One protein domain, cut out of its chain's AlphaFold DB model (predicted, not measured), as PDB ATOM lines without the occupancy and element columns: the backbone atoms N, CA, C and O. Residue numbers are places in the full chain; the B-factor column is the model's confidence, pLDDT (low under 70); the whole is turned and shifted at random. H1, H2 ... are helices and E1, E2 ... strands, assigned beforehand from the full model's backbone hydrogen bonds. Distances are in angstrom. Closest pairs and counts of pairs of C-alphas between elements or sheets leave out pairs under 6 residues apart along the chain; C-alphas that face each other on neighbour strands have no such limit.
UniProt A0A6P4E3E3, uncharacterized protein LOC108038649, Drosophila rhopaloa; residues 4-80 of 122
ATOM      1  N   ILE A   4     139.183 116.699 145.290       97.00
ATOM      2  CA  ILE A   4     138.299 116.988 144.157       97.00
ATOM      3  C   ILE A   4     138.394 115.873 143.113       97.00
ATOM      4  O   ILE A   4     139.492 115.456 142.750       97.00
ATOM      5  N   VAL A   5     137.247 115.372 142.657       97.31
ATOM      6  CA  VAL A   5     137.148 114.289 141.670       97.31
ATOM      7  C   VAL A   5     136.164 114.692 140.580       97.31
ATOM      8  O   VAL A   5     135.062 115.154 140.879       97.31
ATOM      9  N   PHE A   6     136.557 114.486 139.326       96.88
ATOM     10  CA  PHE A   6     135.725 114.712 138.148       96.88
ATOM     11  C   PHE A   6     135.340 113.370 137.519       96.88
ATOM     12  O   PHE A   6     136.183 112.477 137.419       96.88
ATOM     13  N   ASP A   7     134.085 113.232 137.090       96.31
ATOM     14  CA  ASP A   7     133.654 112.084 136.288       96.31
ATOM     15  C   ASP A   7     134.321 112.097 134.908       96.31
ATOM     16  O   ASP A   7     134.652 113.155 134.372       96.31
ATOM     17  N   ALA A   8     134.463 110.915 134.302       92.62
ATOM     18  CA  ALA A   8     135.103 110.741 132.994       92.62
ATOM     19  C   ALA A   8     134.432 111.542 131.859       92.62
ATOM     20  O   ALA A   8     135.069 111.849 130.856       92.62
ATOM     21  N   GLU A   9     133.155 111.897 132.022       90.56
ATOM     22  CA  GLU A   9     132.401 112.744 131.087       90.56
ATOM     23  C   GLU A   9     132.888 114.203 131.077       90.56
ATOM     24  O   GLU A   9     132.663 114.930 130.107       90.56
ATOM     25  N   VAL A  10     133.567 114.650 132.138       90.56
ATOM     26  CA  VAL A  10     134.177 115.980 132.206       90.56
ATOM     27  C   VAL A  10     135.529 115.933 131.494       90.56
ATOM     28  O   VAL A  10     136.577 115.753 132.109       90.56
ATOM     29  N   VAL A  11     135.493 116.088 130.169       81.75
ATOM     30  CA  VAL A  11     136.661 115.918 129.282       81.75
ATOM     31  C   VAL A  11     137.822 116.851 129.642       81.75
ATOM     32  O   VAL A  11     138.981 116.452 129.572       81.75
ATOM     33  N   VAL A  12     137.523 118.093 130.035       87.12
ATOM     34  CA  VAL A  12     138.528 119.078 130.454       87.12
ATOM     35  C   VAL A  12     138.116 119.651 131.809       87.12
ATOM     36  O   VAL A  12     137.173 120.443 131.858       87.12
ATOM     37  N   PRO A  13     138.794 119.271 132.908       90.44
ATOM     38  CA  PRO A  13     138.519 119.824 134.227       90.44
ATOM     39  C   PRO A  13     138.726 121.349 134.253       90.44
ATOM     40  O   PRO A  13     139.835 121.822 133.990       90.44
ATOM     41  N   PRO A  14     137.688 122.139 134.569       90.19
ATOM     42  CA  PRO A  14     137.808 123.591 134.640       90.19
ATOM     43  C   PRO A  14     138.636 124.037 135.851       90.19
ATOM     44  O   PRO A  14     138.358 123.646 136.985       90.19
ATOM     45  N   SER A  15     139.602 124.933 135.638       91.56
ATOM     46  CA  SER A  15     140.480 125.447 136.703       91.56
ATOM     47  C   SER A  15     139.759 126.332 137.730       91.56
ATOM     48  O   SER A  15     140.193 126.434 138.881       91.56
ATOM     49  N   HIS A  16     138.643 126.955 137.341       90.88
ATOM     50  CA  HIS A  16     137.825 127.785 138.229       90.88
ATOM     51  C   HIS A  16     136.961 126.973 139.202       90.88
ATOM     52  O   HIS A  16     136.556 127.516 140.224       90.88
ATOM     53  N   LEU A  17     136.703 125.684 138.940       94.75
ATOM     54  CA  LEU A  17     135.989 124.807 139.878       94.75
ATOM     55  C   LEU A  17     136.977 124.150 140.843       94.75
ATOM     56  O   LEU A  17     137.294 122.968 140.731       94.75
ATOM     57  N   ASN A  18     137.477 124.939 141.787       95.62
ATOM     58  CA  ASN A  18     138.472 124.519 142.771       95.62
ATOM     59  C   ASN A  18     137.944 124.634 144.213       95.62
ATOM     60  O   ASN A  18     136.821 125.072 144.452       95.62
ATOM     61  N   VAL A  19     138.759 124.209 145.184       95.94
ATOM     62  CA  VAL A  19     138.384 124.180 146.610       95.94
ATOM     63  C   VAL A  19     137.971 125.566 147.118       95.94
ATOM     64  O   VAL A  19     136.941 125.664 147.772       95.94
ATOM     65  N   ALA A  20     138.712 126.622 146.765       95.62
ATOM     66  CA  ALA A  20     138.417 127.986 147.213       95.62
ATOM     67  C   ALA A  20     137.060 128.483 146.687       95.62
ATOM     68  O   ALA A  20     136.276 129.052 147.440       95.62
ATOM     69  N   PHE A  21     136.738 128.186 145.423       96.12
ATOM     70  CA  PHE A  21     135.425 128.494 144.857       96.12
ATOM     71  C   PHE A  21     134.288 127.812 145.637       96.12
ATOM     72  O   PHE A  21     133.303 128.452 145.995       96.12
ATOM     73  N   PHE A  22     134.410 126.512 145.929       97.06
ATOM     74  CA  PHE A  22     133.354 125.795 146.656       97.06
ATOM     75  C   PHE A  22     133.270 126.166 148.139       97.06
ATOM     76  O   PHE A  22     132.205 125.997 148.735       97.06
ATOM     77  N   GLU A  23     134.355 126.671 148.722       96.00
ATOM     78  CA  GLU A  23     134.362 127.220 150.076       96.00
ATOM     79  C   GLU A  23     133.499 128.482 150.117       96.00
ATOM     80  O   GLU A  23     132.491 128.496 150.820       96.00
ATOM     81  N   GLU A  24     133.778 129.459 149.248       96.19
ATOM     82  CA  GLU A  24     132.993 130.696 149.122       96.19
ATOM     83  C   GLU A  24     131.506 130.414 148.842       96.19
ATOM     84  O   GLU A  24     130.608 131.004 149.457       96.19
ATOM     85  N   VAL A  25     131.224 129.468 147.939       95.69
ATOM     86  CA  VAL A  25     129.854 129.058 147.601       95.69
ATOM     87  C   VAL A  25     129.129 128.474 148.819       95.69
ATOM     88  O   VAL A  25     127.968 128.819 149.064       95.69
ATOM     89  N   LEU A  26     129.783 127.604 149.597       96.06
ATOM     90  CA  LEU A  26     129.196 127.030 150.810       96.06
ATOM     91  C   LEU A  26     128.977 128.081 151.891       96.06
ATOM     92  O   LEU A  26     127.905 128.102 152.499       96.06
ATOM     93  N   GLU A  27     129.965 128.938 152.125       95.00
ATOM     94  CA  GLU A  27     129.887 129.997 153.129       95.00
ATOM     95  C   GLU A  27     128.735 130.954 152.834       95.00
ATOM     96  O   GLU A  27     127.941 131.278 153.724       95.00
ATOM     97  N   THR A  28     128.578 131.325 151.562       95.00
ATOM     98  CA  THR A  28     127.480 132.170 151.083       95.00
ATOM     99  C   THR A  28     126.129 131.474 151.248       95.00
ATOM    100  O   THR A  28     125.188 132.061 151.788       95.00
ATOM    101  N   ALA A  29     126.019 130.210 150.826       93.50
ATOM    102  CA  ALA A  29     124.770 129.452 150.899       93.50
ATOM    103  C   ALA A  29     124.313 129.208 152.347       93.50
ATOM    104  O   ALA A  29     123.119 129.272 152.645       93.50
ATOM    105  N   LEU A  30     125.258 128.948 153.254       93.94
ATOM    106  CA  LEU A  30     124.993 128.634 154.660       93.94
ATOM    107  C   LEU A  30     125.043 129.864 155.575       93.94
ATOM    108  O   LEU A  30     124.722 129.741 156.757       93.94
ATOM    109  N   ARG A  31     125.427 131.031 155.041       94.50
ATOM    110  CA  ARG A  31     125.616 132.295 155.774       94.50
ATOM    111  C   ARG A  31     126.549 132.136 156.981       94.50
ATOM    112  O   ARG A  31     126.244 132.600 158.079       94.50
ATOM    113  N   THR A  32     127.668 131.436 156.799       92.12
ATOM    114  CA  THR A  32     128.652 131.167 157.860       92.12
ATOM    115  C   THR A  32     130.043 130.945 157.286       92.12
ATOM    116  O   THR A  32     130.165 130.264 156.281       92.12
ATOM    117  N   ALA A  33     131.079 131.436 157.969       88.38
ATOM    118  CA  ALA A  33     132.488 131.214 157.611       88.38
ATOM    119  C   ALA A  33     133.114 129.992 158.320       88.38
ATOM    120  O   ALA A  33     134.327 129.845 158.420       88.38
ATOM    121  N   ARG A  34     132.289 129.147 158.952       90.31
ATOM    122  CA  ARG A  34     132.750 127.979 159.721       90.31
ATOM    123  C   ARG A  34     132.376 126.690 159.008       90.31
ATOM    124  O   ARG A  34     131.527 125.931 159.483       90.31
ATOM    125  N   VAL A  35     133.004 126.459 157.864       92.50
ATOM    126  CA  VAL A  35     132.856 125.235 157.073       92.50
ATOM    127  C   VAL A  35     134.216 124.623 156.792       92.50
ATOM    128  O   VAL A  35     135.185 125.315 156.524       92.50
ATOM    129  N   GLN A  36     134.280 123.299 156.865       94.88
ATOM    130  CA  GLN A  36     135.438 122.528 156.445       94.88
ATOM    131  C   GLN A  36     135.024 121.639 155.279       94.88
ATOM    132  O   GLN A  36     134.229 120.712 155.454       94.88
ATOM    133  N   LEU A  37     135.574 121.904 154.099       96.94
ATOM    134  CA  LEU A  37     135.406 121.048 152.928       96.94
ATOM    135  C   LEU A  37     136.121 119.705 153.122       96.94
ATOM    136  O   LEU A  37     137.292 119.656 153.509       96.94
ATOM    137  N   LEU A  38     135.418 118.614 152.821       97.31
ATOM    138  CA  LEU A  38     135.937 117.248 152.923       97.31
ATOM    139  C   LEU A  38     136.191 116.660 151.534       97.31
ATOM    140  O   LEU A  38     137.307 116.243 151.235       97.31
ATOM    141  N   ALA A  39     135.185 116.696 150.659       98.19
ATOM    142  CA  ALA A  39     135.282 116.156 149.306       98.19
ATOM    143  C   ALA A  39     134.345 116.881 148.336       98.19
ATOM    144  O   ALA A  39     133.238 117.272 148.704       98.19
ATOM    145  N   ILE A  40     134.774 117.010 147.085       98.44
ATOM    146  CA  ILE A  40     134.004 117.597 145.990       98.44
ATOM    147  C   ILE A  40     133.987 116.588 144.840       98.44
ATOM    148  O   ILE A  40     135.037 116.167 144.356       98.44
ATOM    149  N   HIS A  41     132.795 116.203 144.395       98.31
ATOM    150  CA  HIS A  41     132.597 115.326 143.243       98.31
ATOM    151  C   HIS A  41     131.822 116.070 142.158       98.31
ATOM    152  O   HIS A  41     130.734 116.582 142.424       98.31
ATOM    153  N   ILE A  42     132.391 116.171 140.959       97.88
ATOM    154  CA  ILE A  42     131.859 116.985 139.861       97.88
ATOM    155  C   ILE A  42     131.582 116.108 138.650       97.88
ATOM    156  O   ILE A  42     132.435 115.343 138.206       97.88
ATOM    157  N   ARG A  43     130.395 116.284 138.075       96.44
ATOM    158  CA  ARG A  43     129.977 115.644 136.827       96.44
ATOM    159  C   ARG A  43     129.248 116.624 135.921       96.44
ATOM    160  O   ARG A  43     128.904 117.729 136.356       96.44
ATOM    161  N   MET A  44     128.947 116.208 134.695       94.62
ATOM    162  CA  MET A  44     128.096 116.999 133.809       94.62
ATOM    163  C   MET A  44     126.682 117.139 134.398       94.62
ATOM    164  O   MET A  44     126.091 116.206 134.946       94.62
ATOM    165  N   GLY A  45     126.165 118.364 134.370       92.56
ATOM    166  CA  GLY A  45     124.863 118.736 134.921       92.56
ATOM    167  C   GLY A  45     123.734 118.756 133.891       92.56
ATOM    168  O   GLY A  45     122.574 118.830 134.293       92.56
ATOM    169  N   SER A  46     124.068 118.666 132.602       90.12
ATOM    170  CA  SER A  46     123.140 118.620 131.468       90.12
ATOM    171  C   SER A  46     123.624 117.626 130.414       90.12
ATOM    172  O   SER A  46     124.830 117.404 130.286       90.12
ATOM    173  N   SER A  47     122.697 117.097 129.618       87.31
ATOM    174  CA  SER A  47     123.021 116.288 128.443       87.31
ATOM    175  C   SER A  47     123.665 117.143 127.345       87.31
ATOM    176  O   SER A  47     123.511 118.370 127.308       87.31
ATOM    177  N   THR A  48     124.357 116.495 126.409       81.62
ATOM    178  CA  THR A  48     124.870 117.150 125.199       81.62
ATOM    179  C   THR A  48     123.727 117.804 124.421       81.62
ATOM    180  O   THR A  48     122.722 117.160 124.139       81.62
ATOM    181  N   GLY A  49     123.884 119.082 124.066       80.06
ATOM    182  CA  GLY A  49     122.874 119.857 123.335       80.06
ATOM    183  C   GLY A  49     121.830 120.557 124.216       80.06
ATOM    184  O   GLY A  49     121.139 121.446 123.732       80.06
ATOM    185  N   GLU A  50     121.755 120.240 125.513       82.31
ATOM    186  CA  GLU A  50     120.835 120.877 126.477       82.31
ATOM    187  C   GLU A  50     121.519 121.951 127.336       82.31
ATOM    188  O   GLU A  50     121.020 122.369 128.380       82.31
ATOM    189  N   ASN A  51     122.707 122.381 126.927       76.38
ATOM    190  CA  ASN A  51     123.605 123.179 127.744       76.38
ATOM    191  C   ASN A  51     123.504 124.690 127.468       76.38
ATOM    192  O   ASN A  51     124.205 125.456 128.120       76.38
ATOM    193  N   TYR A  52     122.629 125.122 126.545       77.12
ATOM    194  CA  TYR A  52     122.275 126.528 126.264       77.12
ATOM    195  C   TYR A  52     123.486 127.477 126.302       77.12
ATOM    196  O   TYR A  52     123.576 128.379 127.138       77.12
ATOM    197  N   CYS A  53     124.453 127.217 125.416       80.00
ATOM    198  CA  CYS A  53     125.711 127.964 125.296       80.00
ATOM    199  C   CYS A  53     126.557 128.054 126.579       80.00
ATOM    200  O   CYS A  53     127.337 128.982 126.771       80.00
ATOM    201  N   SER A  54     126.392 127.096 127.481       85.75
ATOM    202  CA  SER A  54     127.082 127.030 128.764       85.75
ATOM    203  C   SER A  54     127.680 125.647 128.971       85.75
ATOM    204  O   SER A  54     127.294 124.680 128.329       85.75
ATOM    205  N   GLN A  55     128.613 125.521 129.898       89.06
ATOM    206  CA  GLN A  55     128.982 124.246 130.493       89.06
ATOM    207  C   GLN A  55     128.272 124.161 131.840       89.06
ATOM    208  O   GLN A  55     128.455 125.026 132.697       89.06
ATOM    209  N   ILE A  56     127.406 123.160 131.994       92.31
ATOM    210  CA  ILE A  56     126.630 122.959 133.217       92.31
ATOM    211  C   ILE A  56     127.246 121.792 133.970       92.31
ATOM    212  O   ILE A  56     127.337 120.683 133.446       92.31
ATOM    213  N   TYR A  57     127.629 122.042 135.212       95.00
ATOM    214  CA  TYR A  57     128.224 121.077 136.119       95.00
ATOM    215  C   TYR A  57     127.292 120.817 137.291       95.00
ATOM    216  O   TYR A  57     126.634 121.728 137.798       95.00
ATOM    217  N   ARG A  58     127.272 119.575 137.764       96.75
ATOM    218  CA  ARG A  58     126.666 119.207 139.041       96.75
ATOM    219  C   ARG A  58     127.779 118.842 140.009       96.75
ATOM    220  O   ARG A  58     128.477 117.855 139.793       96.75
ATOM    221  N   ALA A  59     127.908 119.620 141.075       98.06
ATOM    222  CA  ALA A  59     128.906 119.412 142.114       98.06
ATOM    223  C   ALA A  59     128.238 118.903 143.392       98.06
ATOM    224  O   ALA A  59     127.383 119.580 143.963       98.06
ATOM    225  N   LYS A  60     128.624 117.713 143.846       98.38
ATOM    226  CA  LYS A  60     128.268 117.174 145.158       98.38
ATOM    227  C   LYS A  60     129.405 117.481 146.127       98.38
ATOM    228  O   LYS A  60     130.514 116.979 145.968       98.38
ATOM    229  N   VAL A  61     129.116 118.297 147.130       98.25
ATOM    230  CA  VAL A  61     130.102 118.804 148.084       98.25
ATOM    231  C   VAL A  61     129.814 118.224 149.461       98.25
ATOM    232  O   VAL A  61     128.719 118.408 149.992       98.25
ATOM    233  N   SER A  62     130.793 117.522 150.027       98.25
ATOM    234  CA  SER A  62     130.767 116.995 151.394       98.25
ATOM    235  C   SER A  62     131.572 117.918 152.303       98.25
ATOM    236  O   SER A  62     132.705 118.280 151.975       98.25
ATOM    237  N   PHE A  63     130.988 118.321 153.426       97.38
ATOM    238  CA  PHE A  63     131.559 119.315 154.331       97.38
ATOM    239  C   PHE A  63     131.168 119.051 155.787       97.38
ATOM    240  O   PHE A  63     130.212 118.329 156.078       97.38
ATOM    241  N   LYS A  64     131.889 119.675 156.719       96.12
ATOM    242  CA  LYS A  64     131.583 119.656 158.152       96.12
ATOM    243  C   LYS A  64     131.429 121.075 158.687       96.12
ATOM    244  O   LYS A  64     132.141 121.985 158.271       96.12
ATOM    245  N   ARG A  65     130.501 121.247 159.627       93.69
ATOM    246  CA  ARG A  65     130.347 122.463 160.439       93.69
ATOM    247  C   ARG A  65     130.669 122.142 161.902       93.69
ATOM    248  O   ARG A  65     130.544 120.973 162.283       93.69
ATOM    249  N   PRO A  66     131.063 123.133 162.722       92.31
ATOM    250  CA  PRO A  66     131.191 122.944 164.164       92.31
ATOM    251  C   PRO A  66     129.920 122.319 164.730       92.31
ATOM    252  O   PRO A  66     128.826 122.713 164.336       92.31
ATOM    253  N   ASP A  67     130.077 121.325 165.600       89.50
ATOM    254  CA  ASP A  67     128.972 120.688 166.331       89.50
ATOM    255  C   ASP A  67     127.897 120.020 165.456       89.50
ATOM    256  O   ASP A  67     126.825 119.649 165.934       89.50
ATOM    257  N   HIS A  68     128.197 119.800 164.173       91.62
ATOM    258  CA  HIS A  68     127.333 119.073 163.258       91.62
ATOM    259  C   HIS A  68     128.031 117.829 162.692       91.62
ATOM    260  O   HIS A  68     129.256 117.823 162.505       91.62
ATOM    261  N   PRO A  69     127.257 116.778 162.359       94.50
ATOM    262  CA  PRO A  69     127.773 115.681 161.558       94.50
ATOM    263  C   PRO A  69     128.194 116.174 160.166       94.50
ATOM    264  O   PRO A  69     127.875 117.294 159.742       94.50
ATOM    265  N   GLU A  70     128.915 115.307 159.459       96.25
ATOM    266  CA  GLU A  70     129.201 115.493 158.042       96.25
ATOM    267  C   GLU A  70     127.903 115.688 157.251       96.25
ATOM    268  O   GLU A  70     126.891 115.024 157.484       96.25
ATOM    269  N   GLN A  71     127.936 116.647 156.335       96.75
ATOM    270  CA  GLN A  71     126.806 117.082 155.531       96.75
ATOM    271  C   GLN A  71     127.175 117.070 154.058       96.75
ATOM    272  O   GLN A  71     128.346 117.148 153.685       96.75
ATOM    273  N   GLN A  72     126.149 117.004 153.214       97.12
ATOM    274  CA  GLN A  72     126.294 117.061 151.768       97.12
ATOM    275  C   GLN A  72     125.340 118.089 151.178       97.12
ATOM    276  O   GLN A  72     124.177 118.164 151.572       97.12
ATOM    277  N   MET A  73     125.826 118.854 150.205       97.44
ATOM    278  CA  MET A  73     125.014 119.764 149.404       97.44
ATOM    279  C   MET A  73     125.349 119.598 147.924       97.44
ATOM    280  O   MET A  73     126.482 119.281 147.562       97.44
ATOM    281  N   VAL A  74     124.342 119.772 147.070       97.44
ATOM    282  CA  VAL A  74     124.493 119.686 145.619       97.44
ATOM    283  C   VAL A  74     124.306 121.068 145.022       97.44
ATOM    284  O   VAL A  74     123.298 121.722 145.276       97.44
ATOM    285  N   PHE A  75     125.258 121.471 144.191       96.56
ATOM    286  CA  PHE A  75     125.217 122.715 143.440       96.56
ATOM    287  C   PHE A  75     125.139 122.433 141.946       96.56
ATOM    288  O   PHE A  75     125.713 121.460 141.450       96.56
ATOM    289  N   ILE A  76     124.443 123.316 141.235       93.88
ATOM    290  CA  ILE A  76     124.520 123.413 139.780       93.88
ATOM    291  C   ILE A  76     125.370 124.632 139.460       93.88
ATOM    292  O   ILE A  76     125.044 125.738 139.887       93.88
ATOM    293  N   VAL A  77     126.462 124.424 138.731       93.50
ATOM    294  CA  VAL A  77     127.362 125.496 138.303       93.50
ATOM    295  C   VAL A  77     127.236 125.650 136.800       93.50
ATOM    296  O   VAL A  77     127.445 124.697 136.056       93.50
ATOM    297  N   LYS A  78     126.880 126.851 136.353       90.69
ATOM    298  CA  LYS A  78     126.758 127.206 134.940       90.69
ATOM    299  C   LYS A  78     127.957 128.088 134.576       90.69
ATOM    300  O   LYS A  78     128.226 129.061 135.273       90.69
ATOM    301  N   SER A  79     128.730 127.707 133.565       87.94
ATOM    302  CA  SER A  79     129.961 128.397 133.150       87.94
ATOM    303  C   SER A  79     129.928 128.747 131.667       87.94
ATOM    304  O   SER A  79     129.509 127.926 130.853       87.94
ATOM    305  N   ILE A  80     130.392 129.941 131.299       80.62
ATOM    306  CA  ILE A  80     130.523 130.336 129.893       80.62
ATOM    307  C   ILE A  80     131.803 129.691 129.340       80.62
ATOM    308  O   ILE A  80     132.858 129.818 129.969       80.62
TER     309      ILE A  80
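What this domain is: This is residues 4 to 80 of the 122 residues of the protein "uncharacterized protein LOC108038649" of Drosophila rhopaloa (UniProt A0A6P4E3E3). Three long strands, E2, E3 and E4, zigzag side by side into a long, strongly twisted slab, with the one helix H1 packed crosswise over one of its faces and no named helix over the other. The short strand E1 adds a fourth strand at the edge beside E2, and the links E2 to E3 and E3 to E4 make the two ends of the long axis. The printed part has 77 residues, with four named strands and one named helix in the order E1, H1, E2, E3, E4; the sheet runs E1, E2, E3, E4 and is mixed, and the class is mixed, helices and strands. It is compact, with a radius of gyration of the C-alphas of 13.2 A, yet elongated, spanning 43 by 22 by 19 A.

How they stand to each other: E1, residues 4 to 6, is an edge strand and the parallel neighbour of E2, residues 36 to 44, at 9 degrees; N 5 and O 40 are 2.9 A apart, within hydrogen-bond range. Between them in the chain comes H1, residues 19 to 30; E1, H1 and E2 form a strand-helix-strand unit, two parallel neighbour strands with a helix between, and its crossover is left-handed. E2 bends by 51 degrees at residue 39. E2 and E3, residues 55 to 64, are an antiparallel hairpin at 156 degrees, with N 41 and O 60 2.9 A apart. E3 and E4, residues 71 to 79, are another hairpin at 157 degrees, with N 59 and O 75 2.9 A apart. E2, E3 and E4 form a meander, each strand the antiparallel neighbour of the one before. H1 is on the sheet at a height of 8.1 A, giving two layers, a helix on one face of a sheet. It lies only just over E3, on which 3 of its C-alphas fall, and runs across the strands, at 76 degrees to E3 on the local plane. The closest C-alphas of H1 and E2 are those of Glu 23 and Leu 37, 6.9 A apart. H1 and the edge strand E4 are near each other, while E1 and E4 are apart. In H1 every O i to N i+4 pair is within hydrogen-bond range.

Where its parts are: E1 begins at C-alpha 4, (138.299, 116.988, 144.157), and is 6.9 A long. H1 begins at C-alpha 19, (138.384, 124.180, 146.610), and measures 16.2 A. E2 measures 24.4 A and E3 28.2 A. E4, 25.3 A, ends at C-alpha 79, (129.961, 128.397, 133.150).

The domain as a whole: The C-alphas of Gly 49 and Asp 67 are the two farthest apart, at 43.4 A. The link E1 to H1, residues 7 to 18, is long; H1 to E2 is tight. The printed part has no cut. Its mean pLDDT is 92.8, and no printed residue is under 70.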